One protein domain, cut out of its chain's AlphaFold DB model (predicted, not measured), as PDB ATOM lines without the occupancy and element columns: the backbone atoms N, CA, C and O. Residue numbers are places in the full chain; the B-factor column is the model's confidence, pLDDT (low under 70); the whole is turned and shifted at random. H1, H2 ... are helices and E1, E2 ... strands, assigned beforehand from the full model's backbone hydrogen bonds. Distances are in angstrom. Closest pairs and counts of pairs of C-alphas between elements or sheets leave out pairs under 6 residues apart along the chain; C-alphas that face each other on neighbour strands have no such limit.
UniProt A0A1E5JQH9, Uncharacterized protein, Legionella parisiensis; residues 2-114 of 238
ATOM      1  N   PHE A   2     -22.655 -47.282  22.526       92.44
ATOM      2  CA  PHE A   2     -21.671 -48.342  22.770       92.44
ATOM      3  C   PHE A   2     -22.396 -49.502  23.473       92.44
ATOM      4  O   PHE A   2     -23.164 -49.255  24.397       92.44
ATOM      5  N   HIS A   3     -22.261 -50.738  22.976       91.75
ATOM      6  CA  HIS A   3     -23.036 -51.902  23.452       91.75
ATOM      7  C   HIS A   3     -24.553 -51.634  23.606       91.75
ATOM      8  O   HIS A   3     -25.161 -51.969  24.620       91.75
ATOM      9  N   ASN A   4     -25.168 -50.991  22.604       92.00
ATOM     10  CA  ASN A   4     -26.590 -50.601  22.587       92.00
ATOM     11  C   ASN A   4     -27.041 -49.665  23.723       92.00
ATOM     12  O   ASN A   4     -28.238 -49.463  23.911       92.00
ATOM     13  N   LYS A   5     -26.105 -49.024  24.429       94.31
ATOM     14  CA  LYS A   5     -26.377 -47.965  25.408       94.31
ATOM     15  C   LYS A   5     -25.793 -46.627  24.946       94.31
ATOM     16  O   LYS A   5     -24.891 -46.617  24.093       94.31
ATOM     17  N   PRO A   6     -26.298 -45.487  25.447       95.75
ATOM     18  CA  PRO A   6     -25.610 -44.214  25.283       95.75
ATOM     19  C   PRO A   6     -24.162 -44.320  25.763       95.75
ATOM     20  O   PRO A   6     -23.859 -45.110  26.653       95.75
ATOM     21  N   ILE A   7     -23.263 -43.568  25.127       96.56
ATOM     22  CA  ILE A   7     -21.873 -43.516  25.592       96.56
ATOM     23  C   ILE A   7     -21.883 -42.802  26.938       96.56
ATOM     24  O   ILE A   7     -22.612 -41.820  27.092       96.56
ATOM     25  N   ASP A   8     -21.123 -43.326  27.888       96.62
ATOM     26  CA  ASP A   8     -21.009 -42.753  29.220       96.62
ATOM     27  C   ASP A   8     -20.514 -41.292  29.123       96.62
ATOM     28  O   ASP A   8     -19.536 -41.031  28.417       96.62
ATOM     29  N   PRO A   9     -21.191 -40.319  29.760       96.88
ATOM     30  CA  PRO A   9     -20.823 -38.908  29.665       96.88
ATOM     31  C   PRO A   9     -19.424 -38.610  30.224       96.88
ATOM     32  O   PRO A   9     -18.781 -37.684  29.735       96.88
ATOM     33  N   LEU A  10     -18.920 -39.398  31.182       95.38
ATOM     34  CA  LEU A  10     -17.571 -39.227  31.728       95.38
ATOM     35  C   LEU A  10     -16.486 -39.587  30.711       95.38
ATOM     36  O   LEU A  10     -15.358 -39.138  30.851       95.38
ATOM     37  N   CYS A  11     -16.812 -40.309  29.634       95.56
ATOM     38  CA  CYS A  11     -15.880 -40.466  28.516       95.56
ATOM     39  C   CYS A  11     -15.529 -39.140  27.831       95.56
ATOM     40  O   CYS A  11     -14.517 -39.064  27.140       95.56
ATOM     41  N   PHE A  12     -16.362 -38.113  27.999       95.25
ATOM     42  CA  PHE A  12     -16.149 -36.777  27.452       95.25
ATOM     43  C   PHE A  12     -15.777 -35.748  28.528       95.25
ATOM     44  O   PHE A  12     -15.730 -34.551  28.247       95.25
ATOM     45  N   PHE A  13     -15.533 -36.202  29.757       89.69
ATOM     46  CA  PHE A  13     -15.028 -35.377  30.845       89.69
ATOM     47  C   PHE A  13     -13.498 -35.345  30.757       89.69
ATOM     48  O   PHE A  13     -12.876 -36.399  30.709       89.69
ATOM     49  N   ASN A  14     -12.896 -34.149  30.702       79.75
ATOM     50  CA  ASN A  14     -11.441 -33.952  30.602       79.75
ATOM     51  C   ASN A  14     -10.775 -34.772  29.478       79.75
ATOM     52  O   ASN A  14      -9.901 -35.602  29.720       79.75
ATOM     53  N   ILE A  15     -11.212 -34.568  28.232       85.50
ATOM     54  CA  ILE A  15     -10.658 -35.282  27.075       85.50
ATOM     55  C   ILE A  15      -9.197 -34.871  26.852       85.50
ATOM     56  O   ILE A  15      -8.918 -33.836  26.247       85.50
ATOM     57  N   ASP A  16      -8.273 -35.733  27.269       77.00
ATOM     58  CA  ASP A  16      -6.850 -35.592  26.986       77.00
ATOM     59  C   ASP A  16      -6.496 -36.296  25.667       77.00
ATOM     60  O   ASP A  16      -6.420 -37.522  25.564       77.00
ATOM     61  N   GLY A  17      -6.269 -35.506  24.616       86.94
ATOM     62  CA  GLY A  17      -5.835 -35.995  23.307       86.94
ATOM     63  C   GLY A  17      -6.942 -36.055  22.251       86.94
ATOM     64  O   GLY A  17      -7.917 -35.314  22.297       86.94
ATOM     65  N   LYS A  18      -6.740 -36.890  21.221       93.25
ATOM     66  CA  LYS A  18      -7.578 -36.915  20.001       93.25
ATOM     67  C   LYS A  18      -8.440 -38.167  19.846       93.25
ATOM     68  O   LYS A  18      -9.130 -38.325  18.840       93.25
ATOM     69  N   THR A  19      -8.363 -39.095  20.793       95.75
ATOM     70  CA  THR A  19      -9.051 -40.386  20.706       95.75
ATOM     71  C   THR A  19      -9.559 -40.829  22.062       95.75
ATOM     72  O   THR A  19      -8.838 -40.702  23.044       95.75
ATOM     73  N   ILE A  20     -10.747 -41.428  22.088       95.81
ATOM     74  CA  ILE A  20     -11.341 -42.033  23.284       95.81
ATOM     75  C   ILE A  20     -11.486 -43.533  23.039       95.81
ATOM     76  O   ILE A  20     -12.136 -43.940  22.071       95.81
ATOM     77  N   ASP A  21     -10.912 -44.342  23.925       94.88
ATOM     78  CA  ASP A  21     -11.190 -45.776  24.009       94.88
ATOM     79  C   ASP A  21     -12.378 -46.010  24.952       94.88
ATOM     80  O   ASP A  21     -12.284 -45.818  26.164       94.88
ATOM     81  N   LEU A  22     -13.499 -46.454  24.383       94.38
ATOM     82  CA  LEU A  22     -14.768 -46.688  25.075       94.38
ATOM     83  C   LEU A  22     -14.706 -47.834  26.090       94.38
ATOM     84  O   LEU A  22     -15.602 -47.957  26.919       94.38
ATOM     85  N   LYS A  23     -13.659 -48.668  26.052       93.50
ATOM     86  CA  LYS A  23     -13.393 -49.699  27.068       93.50
ATOM     87  C   LYS A  23     -12.574 -49.170  28.247       93.50
ATOM     88  O   LYS A  23     -12.443 -49.858  29.261       93.50
ATOM     89  N   GLN A  24     -11.981 -47.986  28.106       91.88
ATOM     90  CA  GLN A  24     -11.056 -47.388  29.071       91.88
ATOM     91  C   GLN A  24     -11.530 -46.027  29.590       91.88
ATOM     92  O   GLN A  24     -10.749 -45.324  30.219       91.88
ATOM     93  N   CYS A  25     -12.798 -45.675  29.386       91.56
ATOM     94  CA  CYS A  25     -13.392 -44.438  29.884       91.56
ATOM     95  C   CYS A  25     -14.719 -44.696  30.606       91.56
ATOM     96  O   CYS A  25     -15.243 -45.812  30.584       91.56
ATOM     97  N   GLY A  26     -15.273 -43.649  31.218       89.56
ATOM     98  CA  GLY A  26     -16.598 -43.685  31.831       89.56
ATOM     99  C   GLY A  26     -16.587 -44.008  33.326       89.56
ATOM    100  O   GLY A  26     -15.536 -44.166  33.952       89.56
ATOM    101  N   GLN A  27     -17.782 -44.146  33.899       83.94
ATOM    102  CA  GLN A  27     -17.990 -44.348  35.333       83.94
ATOM    103  C   GLN A  27     -17.216 -45.540  35.907       83.94
ATOM    104  O   GLN A  27     -16.659 -45.451  37.000       83.94
ATOM    105  N   GLU A  28     -17.168 -46.662  35.184       75.69
ATOM    106  CA  GLU A  28     -16.509 -47.887  35.661       75.69
ATOM    107  C   GLU A  28     -15.003 -47.694  35.899       75.69
ATOM    108  O   GLU A  28     -14.404 -48.413  36.703       75.69
ATOM    109  N   LYS A  29     -14.389 -46.714  35.227       81.38
ATOM    110  CA  LYS A  29     -12.971 -46.375  35.379       81.38
ATOM    111  C   LYS A  29     -12.748 -45.362  36.490       81.38
ATOM    112  O   LYS A  29     -11.901 -45.602  37.347       81.38
ATOM    113  N   GLU A  30     -13.556 -44.306  36.513       79.75
ATOM    114  CA  GLU A  30     -13.449 -43.223  37.501       79.75
ATOM    115  C   GLU A  30     -13.965 -43.618  38.893       79.75
ATOM    116  O   GLU A  30     -13.654 -42.975  39.892       79.75
ATOM    117  N   LYS A  31     -14.749 -44.701  38.989       84.94
ATOM    118  CA  LYS A  31     -15.379 -45.190  40.230       84.94
ATOM    119  C   LYS A  31     -16.313 -44.171  40.897       84.94
ATOM    120  O   LYS A  31     -16.622 -44.309  42.079       84.94
ATOM    121  N   TYR A  32     -16.800 -43.181  40.155       90.06
ATOM    122  CA  TYR A  32     -17.766 -42.214  40.667       90.06
ATOM    123  C   TYR A  32     -19.119 -42.857  40.986       90.06
ATOM    124  O   TYR A  32     -19.593 -43.774  40.305       90.06
ATOM    125  N   VAL A  33     -19.765 -42.340  42.030       91.75
ATOM    126  CA  VAL A  33     -21.089 -42.790  42.470       91.75
ATOM    127  C   VAL A  33     -22.149 -41.913  41.815       91.75
ATOM    128  O   VAL A  33     -22.176 -40.709  42.055       91.75
ATOM    129  N   ILE A  34     -23.045 -42.503  41.016       94.44
ATOM    130  CA  ILE A  34     -24.182 -41.777  40.428       94.44
ATOM    131  C   ILE A  34     -25.137 -41.342  41.542       94.44
ATOM    132  O   ILE A  34     -25.591 -42.164  42.338       94.44
ATOM    133  N   LYS A  35     -25.465 -40.049  41.568       95.38
ATOM    134  CA  LYS A  35     -26.370 -39.439  42.555       95.38
ATOM    135  C   LYS A  35     -27.764 -39.160  42.014       95.38
ATOM    136  O   LYS A  35     -28.709 -39.030  42.784       95.38
ATOM    137  N   GLY A  36     -27.920 -39.129  40.696       96.19
ATOM    138  CA  GLY A  36     -29.215 -38.935  40.064       96.19
ATOM    139  C   GLY A  36     -29.098 -38.291  38.696       96.19
ATOM    140  O   GLY A  36     -28.022 -38.232  38.106       96.19
ATOM    141  N   HIS A  37     -30.231 -37.814  38.194       97.31
ATOM    142  CA  HIS A  37     -30.337 -37.170  36.890       97.31
ATOM    143  C   HIS A  37     -31.077 -35.843  37.042       97.31
ATOM    144  O   HIS A  37     -32.077 -35.760  37.757       97.31
ATOM    145  N   ASN A  38     -30.624 -34.819  36.329       97.56
ATOM    146  CA  ASN A  38     -31.321 -33.547  36.233       97.56
ATOM    147  C   ASN A  38     -32.455 -33.664  35.203       97.56
ATOM    148  O   ASN A  38     -32.214 -33.697  33.996       97.56
ATOM    149  N   SER A  39     -33.699 -33.713  35.676       97.62
ATOM    150  CA  SER A  39     -34.879 -33.917  34.825       97.62
ATOM    151  C   SER A  39     -35.069 -32.831  33.763       97.62
ATOM    152  O   SER A  39     -35.525 -33.140  32.663       97.62
ATOM    153  N   GLN A  40     -34.684 -31.583  34.048       97.56
ATOM    154  CA  GLN A  40     -34.775 -30.483  33.087       97.56
ATOM    155  C   GLN A  40     -33.787 -30.674  31.934       97.56
ATOM    156  O   GLN A  40     -34.169 -30.531  30.774       97.56
ATOM    157  N   LEU A  41     -32.545 -31.068  32.230       97.50
ATOM    158  CA  LEU A  41     -31.549 -31.371  31.199       97.50
ATOM    159  C   LEU A  41     -31.968 -32.581  30.356       97.50
ATOM    160  O   LEU A  41     -31.899 -32.531  29.129       97.50
ATOM    161  N   ILE A  42     -32.482 -33.644  30.980       97.94
ATOM    162  CA  ILE A  42     -33.000 -34.800  30.233       97.94
ATOM    163  C   ILE A  42     -34.144 -34.383  29.296       97.94
ATOM    164  O   ILE A  42     -34.142 -34.755  28.123       97.94
ATOM    165  N   ALA A  43     -35.079 -33.550  29.763       97.50
ATOM    166  CA  ALA A  43     -36.166 -33.029  28.931       97.50
ATOM    167  C   ALA A  43     -35.670 -32.163  27.755       97.50
ATOM    168  O   ALA A  43     -36.325 -32.094  26.719       97.50
ATOM    169  N   GLN A  44     -34.493 -31.541  27.883       95.88
ATOM    170  CA  GLN A  44     -33.821 -30.776  26.824       95.88
ATOM    171  C   GLN A  44     -32.959 -31.640  25.882       95.88
ATOM    172  O   GLN A  44     -32.258 -31.106  25.011       95.88
ATOM    173  N   GLY A  45     -33.003 -32.967  26.042       96.62
ATOM    174  CA  GLY A  45     -32.305 -33.929  25.193       96.62
ATOM    175  C   GLY A  45     -30.853 -34.193  25.590       96.62
ATOM    176  O   GLY A  45     -30.095 -34.713  24.772       96.62
ATOM    177  N   TYR A  46     -30.445 -33.828  26.808       98.25
ATOM    178  CA  TYR A  46     -29.133 -34.215  27.318       98.25
ATOM    179  C   TYR A  46     -29.112 -35.676  27.759       98.25
ATOM    180  O   TYR A  46     -30.102 -36.235  28.230       98.25
ATOM    181  N   ILE A  47     -27.931 -36.268  27.653       98.31
ATOM    182  CA  ILE A  47     -27.587 -37.591  28.152       98.31
ATOM    183  C   ILE A  47     -26.513 -37.392  29.212       98.31
ATOM    184  O   ILE A  47     -25.459 -36.828  28.924       98.31
ATOM    185  N   GLY A  48     -26.770 -37.850  30.430       97.75
ATOM    186  CA  GLY A  48     -25.786 -37.787  31.500       97.75
ATOM    187  C   GLY A  48     -26.397 -37.909  32.882       97.75
ATOM    188  O   GLY A  48     -27.556 -38.299  33.004       97.75
ATOM    189  N   TYR A  49     -25.617 -37.583  33.906       97.75
ATOM    190  CA  TYR A  49     -26.019 -37.723  35.303       97.75
ATOM    191  C   TYR A  49     -25.193 -36.825  36.230       97.75
ATOM    192  O   TYR A  49     -24.124 -36.321  35.872       97.75
ATOM    193  N   ASN A  50     -25.694 -36.676  37.453       97.38
ATOM    194  CA  ASN A  50     -24.941 -36.145  38.580       97.38
ATOM    195  C   ASN A  50     -24.172 -37.284  39.250       97.38
ATOM    196  O   ASN A  50     -24.658 -38.419  39.335       97.38
ATOM    197  N   TRP A  51     -22.987 -36.981  39.755       95.44
ATOM    198  CA  TRP A  51     -22.096 -37.956  40.355       95.44
ATOM    199  C   TRP A  51     -21.333 -37.359  41.535       95.44
ATOM    200  O   TRP A  51     -21.263 -36.147  41.708       95.44
ATOM    201  N   GLN A  52     -20.764 -38.218  42.373       93.88
ATOM    202  CA  GLN A  52     -19.889 -37.810  43.465       93.88
ATOM    203  C   GLN A  52     -18.631 -38.670  43.475       93.88
ATOM    204  O   GLN A  52     -18.703 -39.887  43.271       93.88
ATOM    205  N   ASP A  53     -17.493 -38.029  43.731       89.75
ATOM    206  CA  ASP A  53     -16.239 -38.731  43.962       89.75
ATOM    207  C   ASP A  53     -16.292 -39.435  45.330       89.75
ATOM    208  O   ASP A  53     -16.437 -38.764  46.357       89.75
ATOM    209  N   PRO A  54     -16.185 -40.776  45.388       88.31
ATOM    210  CA  PRO A  54     -16.209 -41.501  46.655       88.31
ATOM    211  C   PRO A  54     -15.032 -41.158  47.578       88.31
ATOM    212  O   PRO A  54     -15.123 -41.426  48.774       88.31
ATOM    213  N   GLN A  55     -13.937 -40.589  47.061       87.94
ATOM    214  CA  GLN A  55     -12.815 -40.111  47.876       87.94
ATOM    215  C   GLN A  55     -13.153 -38.812  48.619       87.94
ATOM    216  O   GLN A  55     -12.539 -38.516  49.644       87.94
ATOM    217  N   PHE A  56     -14.156 -38.070  48.141       86.06
ATOM    218  CA  PHE A  56     -14.614 -36.809  48.717       86.06
ATOM    219  C   PHE A  56     -16.136 -36.843  48.954       86.06
ATOM    220  O   PHE A  56     -16.879 -36.071  48.343       86.06
ATOM    221  N   PRO A  57     -16.635 -37.719  49.846       81.25
ATOM    222  CA  PRO A  57     -18.071 -37.951  50.034       81.25
ATOM    223  C   PRO A  57     -18.830 -36.749  50.620       81.25
ATOM    224  O   PRO A  57     -20.052 -36.692  50.513       81.25
ATOM    225  N   ASP A  58     -18.115 -35.784  51.200       84.69
ATOM    226  CA  ASP A  58     -18.683 -34.537  51.726       84.69
ATOM    227  C   ASP A  58     -18.581 -33.367  50.727       84.69
ATOM    228  O   ASP A  58     -19.006 -32.250  51.022       84.69
ATOM    229  N   SER A  59     -18.004 -33.596  49.540       83.38
ATOM    230  CA  SER A  59     -17.945 -32.586  48.479       83.38
ATOM    231  C   SER A  59     -19.290 -32.437  47.772       83.38
ATOM    232  O   SER A  59     -20.118 -33.354  47.763       83.38
ATOM    233  N   ALA A  60     -19.509 -31.271  47.163       89.19
ATOM    234  CA  ALA A  60     -20.676 -31.064  46.321       89.19
ATOM    235  C   ALA A  60     -20.650 -31.995  45.097       89.19
ATOM    236  O   ALA A  60     -19.596 -32.417  44.624       89.19
ATOM    237  N   GLU A  61     -21.839 -32.338  44.604       94.25
ATOM    238  CA  GLU A  61     -21.997 -33.242  43.466       94.25
ATOM    239  C   GLU A  61     -21.407 -32.633  42.191       94.25
ATOM    240  O   GLU A  61     -21.684 -31.484  41.838       94.25
ATOM    241  N   GLY A  62     -20.629 -33.438  41.473       95.38
ATOM    242  CA  GLY A  62     -20.271 -33.175  40.092       95.38
ATOM    243  C   GLY A  62     -21.402 -33.554  39.140       95.38
ATOM    244  O   GLY A  62     -22.391 -34.200  39.499       95.38
ATOM    245  N   TYR A  63     -21.247 -33.165  37.885       97.31
ATOM    246  CA  TYR A  63     -22.120 -33.620  36.817       97.31
ATOM    247  C   TYR A  63     -21.385 -33.703  35.494       97.31
ATOM    248  O   TYR A  63     -20.443 -32.955  35.234       97.31
ATOM    249  N   SER A  64     -21.878 -34.589  34.636       97.81
ATOM    250  CA  SER A  64     -21.422 -34.709  33.258       97.81
ATOM    251  C   SER A  64     -22.614 -35.021  32.376       97.81
ATOM    252  O   SER A  64     -23.266 -36.054  32.538       97.81
ATOM    253  N   TYR A  65     -22.897 -34.117  31.446       98.50
ATOM    254  CA  TYR A  65     -23.954 -34.273  30.459       98.50
ATOM    255  C   TYR A  65     -23.442 -33.893  29.079       98.50
ATOM    256  O   TYR A  65     -22.579 -33.031  28.926       98.50
ATOM    257  N   TYR A  66     -24.027 -34.498  28.052       98.44
ATOM    258  CA  TYR A  66     -23.816 -34.078  26.679       98.44
ATOM    259  C   TYR A  66     -25.100 -34.110  25.863       98.44
ATOM    260  O   TYR A  66     -26.035 -34.855  26.152       98.44
ATOM    261  N   ARG A  67     -25.112 -33.332  24.788       97.75
ATOM    262  CA  ARG A  67     -26.075 -33.421  23.694       97.75
ATOM    263  C   ARG A  67     -25.303 -33.503  22.390       97.75
ATOM    264  O   ARG A  67     -24.238 -32.907  22.263       97.75
ATOM    265  N   PHE A  68     -25.817 -34.250  21.424       96.31
ATOM    266  CA  PHE A  68     -25.171 -34.386  20.126       96.31
ATOM    267  C   PHE A  68     -26.063 -33.868  19.003       96.31
ATOM    268  O   PHE A  68     -27.287 -33.860  19.115       96.31
ATOM    269  N   PHE A  69     -25.420 -33.463  17.917       95.44
ATOM    270  CA  PHE A  69     -26.040 -32.937  16.708       95.44
ATOM    271  C   PHE A  69     -25.380 -33.587  15.498       95.44
ATOM    272  O   PHE A  69     -24.203 -33.962  15.552       95.44
ATOM    273  N   ASN A  70     -26.125 -33.745  14.409       92.81
ATOM    274  CA  ASN A  70     -25.593 -34.376  13.209       92.81
ATOM    275  C   ASN A  70     -24.687 -33.382  12.465       92.81
ATOM    276  O   ASN A  70     -25.114 -32.282  12.138       92.81
ATOM    277  N   ALA A  71     -23.439 -33.770  12.197       91.69
ATOM    278  CA  ALA A  71     -22.470 -32.955  11.463       91.69
ATOM    279  C   ALA A  71     -22.148 -33.527  10.068       91.69
ATOM    280  O   ALA A  71     -21.198 -33.082   9.424       91.69
ATOM    281  N   GLY A  72     -22.903 -34.523   9.598       87.50
ATOM    282  CA  GLY A  72     -22.702 -35.224   8.330       87.50
ATOM    283  C   GLY A  72     -22.509 -36.733   8.504       87.50
ATOM    284  O   GLY A  72     -22.728 -37.302   9.573       87.50
ATOM    285  N   GLU A  73     -22.088 -37.408   7.434       85.62
ATOM    286  CA  GLU A  73     -21.936 -38.867   7.428       85.62
ATOM    287  C   GLU A  73     -20.952 -39.350   8.502       85.62
ATOM    288  O   GLU A  73     -19.739 -39.158   8.407       85.62
ATOM    289  N   ASN A  74     -21.492 -40.016   9.529       85.75
ATOM    290  CA  ASN A  74     -20.749 -40.549  10.675       85.75
ATOM    291  C   ASN A  74     -19.955 -39.499  11.477       85.75
ATOM    292  O   ASN A  74     -19.000 -39.851  12.178       85.75
ATOM    293  N   LEU A  75     -20.361 -38.230  11.394       92.94
ATOM    294  CA  LEU A  75     -19.782 -37.108  12.123       92.94
ATOM    295  C   LEU A  75     -20.838 -36.458  13.007       92.94
ATOM    296  O   LEU A  75     -21.971 -36.235  12.586       92.94
ATOM    297  N   TYR A  76     -20.441 -36.109  14.224       95.06
ATOM    298  CA  TYR A  76     -21.330 -35.500  15.203       95.06
ATOM    299  C   TYR A  76     -20.657 -34.297  15.845       95.06
ATOM    300  O   TYR A  76     -19.464 -34.344  16.148       95.06
ATOM    301  N   TRP A  77     -21.426 -33.244  16.101       96.56
ATOM    302  CA  TRP A  77     -21.036 -32.266  17.106       96.56
ATOM    303  C   TRP A  77     -21.523 -32.743  18.460       96.56
ATOM    304  O   TRP A  77     -22.671 -33.164  18.590       96.56
ATOM    305  N   LEU A  78     -20.660 -32.669  19.460       97.00
ATOM    306  CA  LEU A  78     -20.960 -33.033  20.828       97.00
ATOM    307  C   LEU A  78     -20.818 -31.790  21.693       97.00
ATOM    308  O   LEU A  78     -19.714 -31.275  21.840       97.00
ATOM    309  N   TYR A  79     -21.928 -31.321  22.245       98.00
ATOM    310  CA  TYR A  79     -21.933 -30.276  23.252       98.00
ATOM    311  C   TYR A  79     -21.918 -30.912  24.637       98.00
ATOM    312  O   TYR A  79     -22.830 -31.675  24.953       98.00
ATOM    313  N   THR A  80     -20.906 -30.621  25.444       98.25
ATOM    314  CA  THR A  80     -20.745 -31.156  26.798       98.25
ATOM    315  C   THR A  80     -20.902 -30.046  27.829       98.25
ATOM    316  O   THR A  80     -20.513 -28.903  27.584       98.25
ATOM    317  N   ILE A  81     -21.484 -30.388  28.978       98.12
ATOM    318  CA  ILE A  81     -21.519 -29.553  30.179       98.12
ATOM    319  C   ILE A  81     -21.059 -30.396  31.364       98.12
ATOM    320  O   ILE A  81     -21.524 -31.522  31.564       98.12
ATOM    321  N   ASN A  82     -20.115 -29.866  32.128       97.50
ATOM    322  CA  ASN A  82     -19.383 -30.620  33.127       97.50
ATOM    323  C   ASN A  82     -19.073 -29.772  34.363       97.50
ATOM    324  O   ASN A  82     -18.707 -28.602  34.263       97.50
ATOM    325  N   SER A  83     -19.125 -30.398  35.532       95.81
ATOM    326  CA  SER A  83     -18.578 -29.850  36.768       95.81
ATOM    327  C   SER A  83     -17.994 -30.965  37.618       95.81
ATOM    328  O   SER A  83     -18.594 -32.028  37.748       95.81
ATOM    329  N   GLY A  84     -16.842 -30.702  38.231       92.19
ATOM    330  CA  GLY A  84     -16.224 -31.610  39.197       92.19
ATOM    331  C   GLY A  84     -16.771 -31.481  40.624       92.19
ATOM    332  O   GLY A  84     -16.127 -31.973  41.540       92.19
ATOM    333  N   GLY A  85     -17.874 -30.752  40.840       89.19
ATOM    334  CA  GLY A  85     -18.429 -30.485  42.178       89.19
ATOM    335  C   GLY A  85     -17.892 -29.218  42.851       89.19
ATOM    336  O   GLY A  85     -18.275 -28.881  43.965       89.19
ATOM    337  N   GLY A  86     -17.009 -28.478  42.178       89.06
ATOM    338  CA  GLY A  86     -16.610 -27.128  42.582       89.06
ATOM    339  C   GLY A  86     -17.560 -26.051  42.047       89.06
ATOM    340  O   GLY A  86     -18.685 -26.316  41.639       89.06
ATOM    341  N   THR A  87     -17.081 -24.807  41.981       88.69
ATOM    342  CA  THR A  87     -17.855 -23.704  41.377       88.69
ATOM    343  C   THR A  87     -17.768 -23.667  39.848       88.69
ATOM    344  O   THR A  87     -18.540 -22.948  39.217       88.69
ATOM    345  N   GLY A  88     -16.827 -24.409  39.255       92.50
ATOM    346  CA  GLY A  88     -16.618 -24.467  37.808       92.50
ATOM    347  C   GLY A  88     -17.803 -25.087  37.073       92.50
ATOM    348  O   GLY A  88     -18.379 -26.079  37.530       92.50
ATOM    349  N   ASN A  89     -18.141 -24.503  35.925       95.19
ATOM    350  CA  ASN A  89     -19.117 -25.037  34.984       95.19
ATOM    351  C   ASN A  89     -18.506 -24.961  33.585       95.19
ATOM    352  O   ASN A  89     -18.500 -23.908  32.942       95.19
ATOM    353  N   PHE A  90     -17.952 -26.096  33.172       97.31
ATOM    354  CA  PHE A  90     -17.189 -26.246  31.950       97.31
ATOM    355  C   PHE A  90     -18.094 -26.694  30.825       97.31
ATOM    356  O   PHE A  90     -18.874 -27.635  30.961       97.31
ATOM    357  N   THR A  91     -17.940 -26.043  29.689       98.19
ATOM    358  CA  THR A  91     -18.731 -26.321  28.499       98.19
ATOM    359  C   THR A  91     -17.809 -26.484  27.311       98.19
ATOM    360  O   THR A  91     -16.853 -25.718  27.183       98.19
ATOM    361  N   SER A  92     -18.098 -27.425  26.420       97.50
ATOM    362  CA  SER A  92     -17.261 -27.642  25.239       97.50
ATOM    363  C   SER A  92     -18.077 -28.121  24.050       97.50
ATOM    364  O   SER A  92     -19.068 -28.831  24.202       97.50
ATOM    365  N   ILE A  93     -17.650 -27.748  22.846       97.19
ATOM    366  CA  ILE A  93     -18.134 -28.335  21.597       97.19
ATOM    367  C   ILE A  93     -16.991 -29.132  20.985       97.19
ATOM    368  O   ILE A  93     -15.928 -28.590  20.679       97.19
ATOM    369  N   HIS A  94     -17.237 -30.413  20.744       95.94
ATOM    370  CA  HIS A  94     -16.306 -31.302  20.064       95.94
ATOM    371  C   HIS A  94     -16.888 -31.779  18.737       95.94
ATOM    372  O   HIS A  94     -18.097 -31.970  18.611       95.94
ATOM    373  N   ARG A  95     -16.031 -32.048  17.753       94.75
ATOM    374  CA  ARG A  95     -16.368 -32.918  16.627       94.75
ATOM    375  C   ARG A  95     -15.968 -34.340  16.985       94.75
ATOM    376  O   ARG A  95     -14.822 -34.591  17.345       94.75
ATOM    377  N   VAL A  96     -16.907 -35.267  16.857       95.50
ATOM    378  CA  VAL A  96     -16.725 -36.678  17.189       95.50
ATOM    379  C   VAL A  96     -16.981 -37.528  15.954       95.50
ATOM    380  O   VAL A  96     -18.007 -37.387  15.282       95.50
ATOM    381  N   LYS A  97     -16.061 -38.449  15.679       95.38
ATOM    382  CA  LYS A  97     -16.180 -39.456  14.627       95.38
ATOM    383  C   LYS A  97     -15.980 -40.836  15.223       95.38
ATOM    384  O   LYS A  97     -15.073 -41.062  16.020       95.38
ATOM    385  N   ARG A  98     -16.794 -41.801  14.806       94.00
ATOM    386  CA  ARG A  98     -16.554 -43.198  15.169       94.00
ATOM    387  C   ARG A  98     -15.452 -43.778  14.280       94.00
ATOM    388  O   ARG A  98     -15.629 -43.862  13.068       94.00
ATOM    389  N   LYS A  99     -14.334 -44.191  14.883       94.19
ATOM    390  CA  LYS A  99     -13.216 -44.831  14.170       94.19
ATOM    391  C   LYS A  99     -13.453 -46.327  13.981       94.19
ATOM    392  O   LYS A  99     -13.201 -46.869  12.912       94.19
ATOM    393  N   ASN A 100     -13.941 -46.987  15.027       94.19
ATOM    394  CA  ASN A 100     -14.349 -48.394  15.036       94.19
ATOM    395  C   ASN A 100     -15.385 -48.613  16.163       94.19
ATOM    396  O   ASN A 100     -15.892 -47.644  16.731       94.19
ATOM    397  N   THR A 101     -15.734 -49.857  16.493       93.50
ATOM    398  CA  THR A 101     -16.738 -50.190  17.528       93.50
ATOM    399  C   THR A 101     -16.380 -49.694  18.935       93.50
ATOM    400  O   THR A 101     -17.276 -49.326  19.696       93.50
ATOM    401  N   ASP A 102     -15.093 -49.578  19.248       95.56
ATOM    402  CA  ASP A 102     -14.590 -49.269  20.590       95.56
ATOM    403  C   ASP A 102     -13.893 -47.904  20.673       95.56
ATOM    404  O   ASP A 102     -13.617 -47.428  21.763       95.56
ATOM    405  N   THR A 103     -13.606 -47.247  19.548       95.81
ATOM    406  CA  THR A 103     -12.809 -46.013  19.528       95.81
ATOM    407  C   THR A 103     -13.544 -44.860  18.859       95.81
ATOM    408  O   THR A 103     -14.072 -44.992  17.745       95.81
ATOM    409  N   LEU A 104     -13.505 -43.699  19.511       96.69
ATOM    410  CA  LEU A 104     -13.888 -42.413  18.937       96.69
ATOM    411  C   LEU A 104     -12.646 -41.587  18.610       96.69
ATOM    412  O   LEU A 104     -11.675 -41.596  19.360       96.69
ATOM    413  N   GLU A 105     -12.701 -40.849  17.511       96.38
ATOM    414  CA  GLU A 105     -11.839 -39.698  17.250       96.38
ATOM    415  C   GLU A 105     -12.580 -38.445  17.709       96.38
ATOM    416  O   GLU A 105     -13.766 -38.281  17.399       96.38
ATOM    417  N   VAL A 106     -11.895 -37.584  18.456       95.75
ATOM    418  CA  VAL A 106     -12.469 -36.363  19.019       95.75
ATOM    419  C   VAL A 106     -11.545 -35.182  18.771       95.75
ATOM    420  O   VAL A 106     -10.330 -35.277  18.923       95.75
ATOM    421  N   GLU A 107     -12.139 -34.061  18.386       94.19
ATOM    422  CA  GLU A 107     -11.459 -32.788  18.201       94.19
ATOM    423  C   GLU A 107     -12.270 -31.686  18.879       94.19
ATOM    424  O   GLU A 107     -13.418 -31.437  18.509       94.19
ATOM    425  N   THR A 108     -11.694 -31.032  19.887       94.62
ATOM    426  CA  THR A 108     -12.329 -29.891  20.556       94.62
ATOM    427  C   THR A 108     -12.282 -28.675  19.641       94.62
ATOM    428  O   THR A 108     -11.212 -28.261  19.203       94.62
ATOM    429  N   LEU A 109     -13.455 -28.119  19.340       93.94
ATOM    430  CA  LEU A 109     -13.583 -26.886  18.569       93.94
ATOM    431  C   LEU A 109     -13.382 -25.666  19.465       93.94
ATOM    432  O   LEU A 109     -12.673 -24.734  19.100       93.94
ATOM    433  N   VAL A 110     -14.076 -25.665  20.600       95.75
ATOM    434  CA  VAL A 110     -14.106 -24.568  21.562       95.75
ATOM    435  C   VAL A 110     -14.537 -25.106  22.922       95.75
ATOM    436  O   VAL A 110     -15.347 -26.036  22.999       95.75
ATOM    437  N   ASP A 111     -14.001 -24.519  23.981       96.31
ATOM    438  CA  ASP A 111     -14.337 -24.790  25.368       96.31
ATOM    439  C   ASP A 111     -14.315 -23.501  26.209       96.31
ATOM    440  O   ASP A 111     -13.997 -22.415  25.715       96.31
ATOM    441  N   GLY A 112     -14.715 -23.621  27.474       96.25
ATOM    442  CA  GLY A 112     -14.568 -22.561  28.465       96.25
ATOM    443  C   GLY A 112     -15.296 -22.848  29.774       96.25
ATOM    444  O   GLY A 112     -15.956 -23.879  29.922       96.25
ATOM    445  N   ASP A 113     -15.171 -21.918  30.722       96.69
ATOM    446  CA  ASP A 113     -15.795 -21.952  32.053       96.69
ATOM    447  C   ASP A 113     -16.606 -20.674  32.289       96.69
ATOM    448  O   ASP A 113     -16.039 -19.586  32.419       96.69
ATOM    449  N   ARG A 114     -17.935 -20.805  32.394       95.50
ATOM    450  CA  ARG A 114     -18.857 -19.695  32.712       95.50
ATOM    451  C   ARG A 114     -18.589 -18.440  31.866       95.50
ATOM    452  O   ARG A 114     -18.892 -18.457  30.676       95.50
TER     453      ARG A 114
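What this domain is: This is residues 2 to 114 of the 238 residues of an uncharacterized protein of Legionella parisiensis (UniProt A0A1E5JQH9). A seven-stranded antiparallel sheet, strongly twisted and curled into a trough, bends round the short helix H1, which sits near the middle of the domain between edge strand E1 and strands E3 and E4. The trough is not closed into a barrel: its edge strands E1 and E2 are apart, and the stretch of residues 22 to 32, with H2 in it, crosses between them, while H3 only grazes the sheet far from the middle. The printed part has 113 residues with three short helices and seven strands, in the order H1 E1 H2 E2 H3 E3 E4 E5 E6 E7, and the sheet runs E1 E7 E6 E5 E4 E3 E2. The class is mostly strand, and the whole is compact, with a radius of gyration of the C-alphas of 13.7 A, though elongated in outline at 44 by 28 by 26 A.

How they stand to each other: H1, residues 9 to 12, is on the sheet at the sheet's level, with a height over the sheet of 1.0 A. Its closest C-alpha pair with E3, residues 47 to 52, is Pro 9 and Gly 48, 5.4 A apart; with E4, residues 62 to 72, it is Pro 9 and Ser 64, 5.6 A apart. E1, residues 19 to 21, is an edge strand and the antiparallel neighbour of E7, residues 103 to 113, with N 20 and O 104 at 2.9 A. H2, residues 27 to 30, is not on the sheet; it is close to H1 but not clearly touching, the closest C-alphas being those of Leu 10 and Gln 27, 6.3 A apart. E2, residues 33 to 36, is the other edge strand and pairs antiparallel with E3, with N 35 and O 50 at 2.9 A. H3, residues 39 to 43, only grazes the sheet with its residues 39 to 42; the C-alphas of Ile 42 and Gly 48, its closest to E3, are 7.9 A apart. A meander follows, each strand the antiparallel neighbour of the one before: E3, E4, E5 at residues 75 to 83, E6 at residues 90 to 98, and E7. Each step is a hairpin: N 49 and O 64 are 3.1 A apart between E3 and E4, N 67 and O 79 are 2.8 A apart between E4 and E5, N 78 and O 94 are 2.8 A apart between E5 and E6, and N 97 and O 105 are 2.9 A apart between E6 and E7. E6 bends by 54 degrees at residue 95, and E7 by 70 degrees at residue 109. Across the sheet the strands' lines turn by 100 degrees, and the way across it turns by 89 degrees. In H3 every O i to N i+4 pair is within hydrogen-bond range; H1 and H2 are too short for such a pair.

Where its parts are: H1, 5.6 A long, begins at C-alpha 9, (-20.823, -38.908, 29.665). E1 measures 6.7 A, H2 5.2 A, E2 9.3 A and H3 6.1 A. E3 is 17.1 A long. E4 runs 31.9 A from C-alpha 62 at (-20.271, -33.175, 40.092) to C-alpha 72 at (-22.702, -35.224, 8.330). E5 is 25.7 A long, E6 23.9 A and E7 27.3 A, the last ending at C-alpha 113, (-15.795, -21.952, 32.053).

The domain as a whole: The two C-alphas farthest apart, those of Asp 58 and Glu 73, are 44.6 A from each other. The printed part has no cut from residue 2 to residue 114. No link is long; those from H1 to E1, E3 to E4 and E5 to E6 are short, and the others are tight. The mean pLDDT of the printed part is 93.3, and no printed residue is under 70.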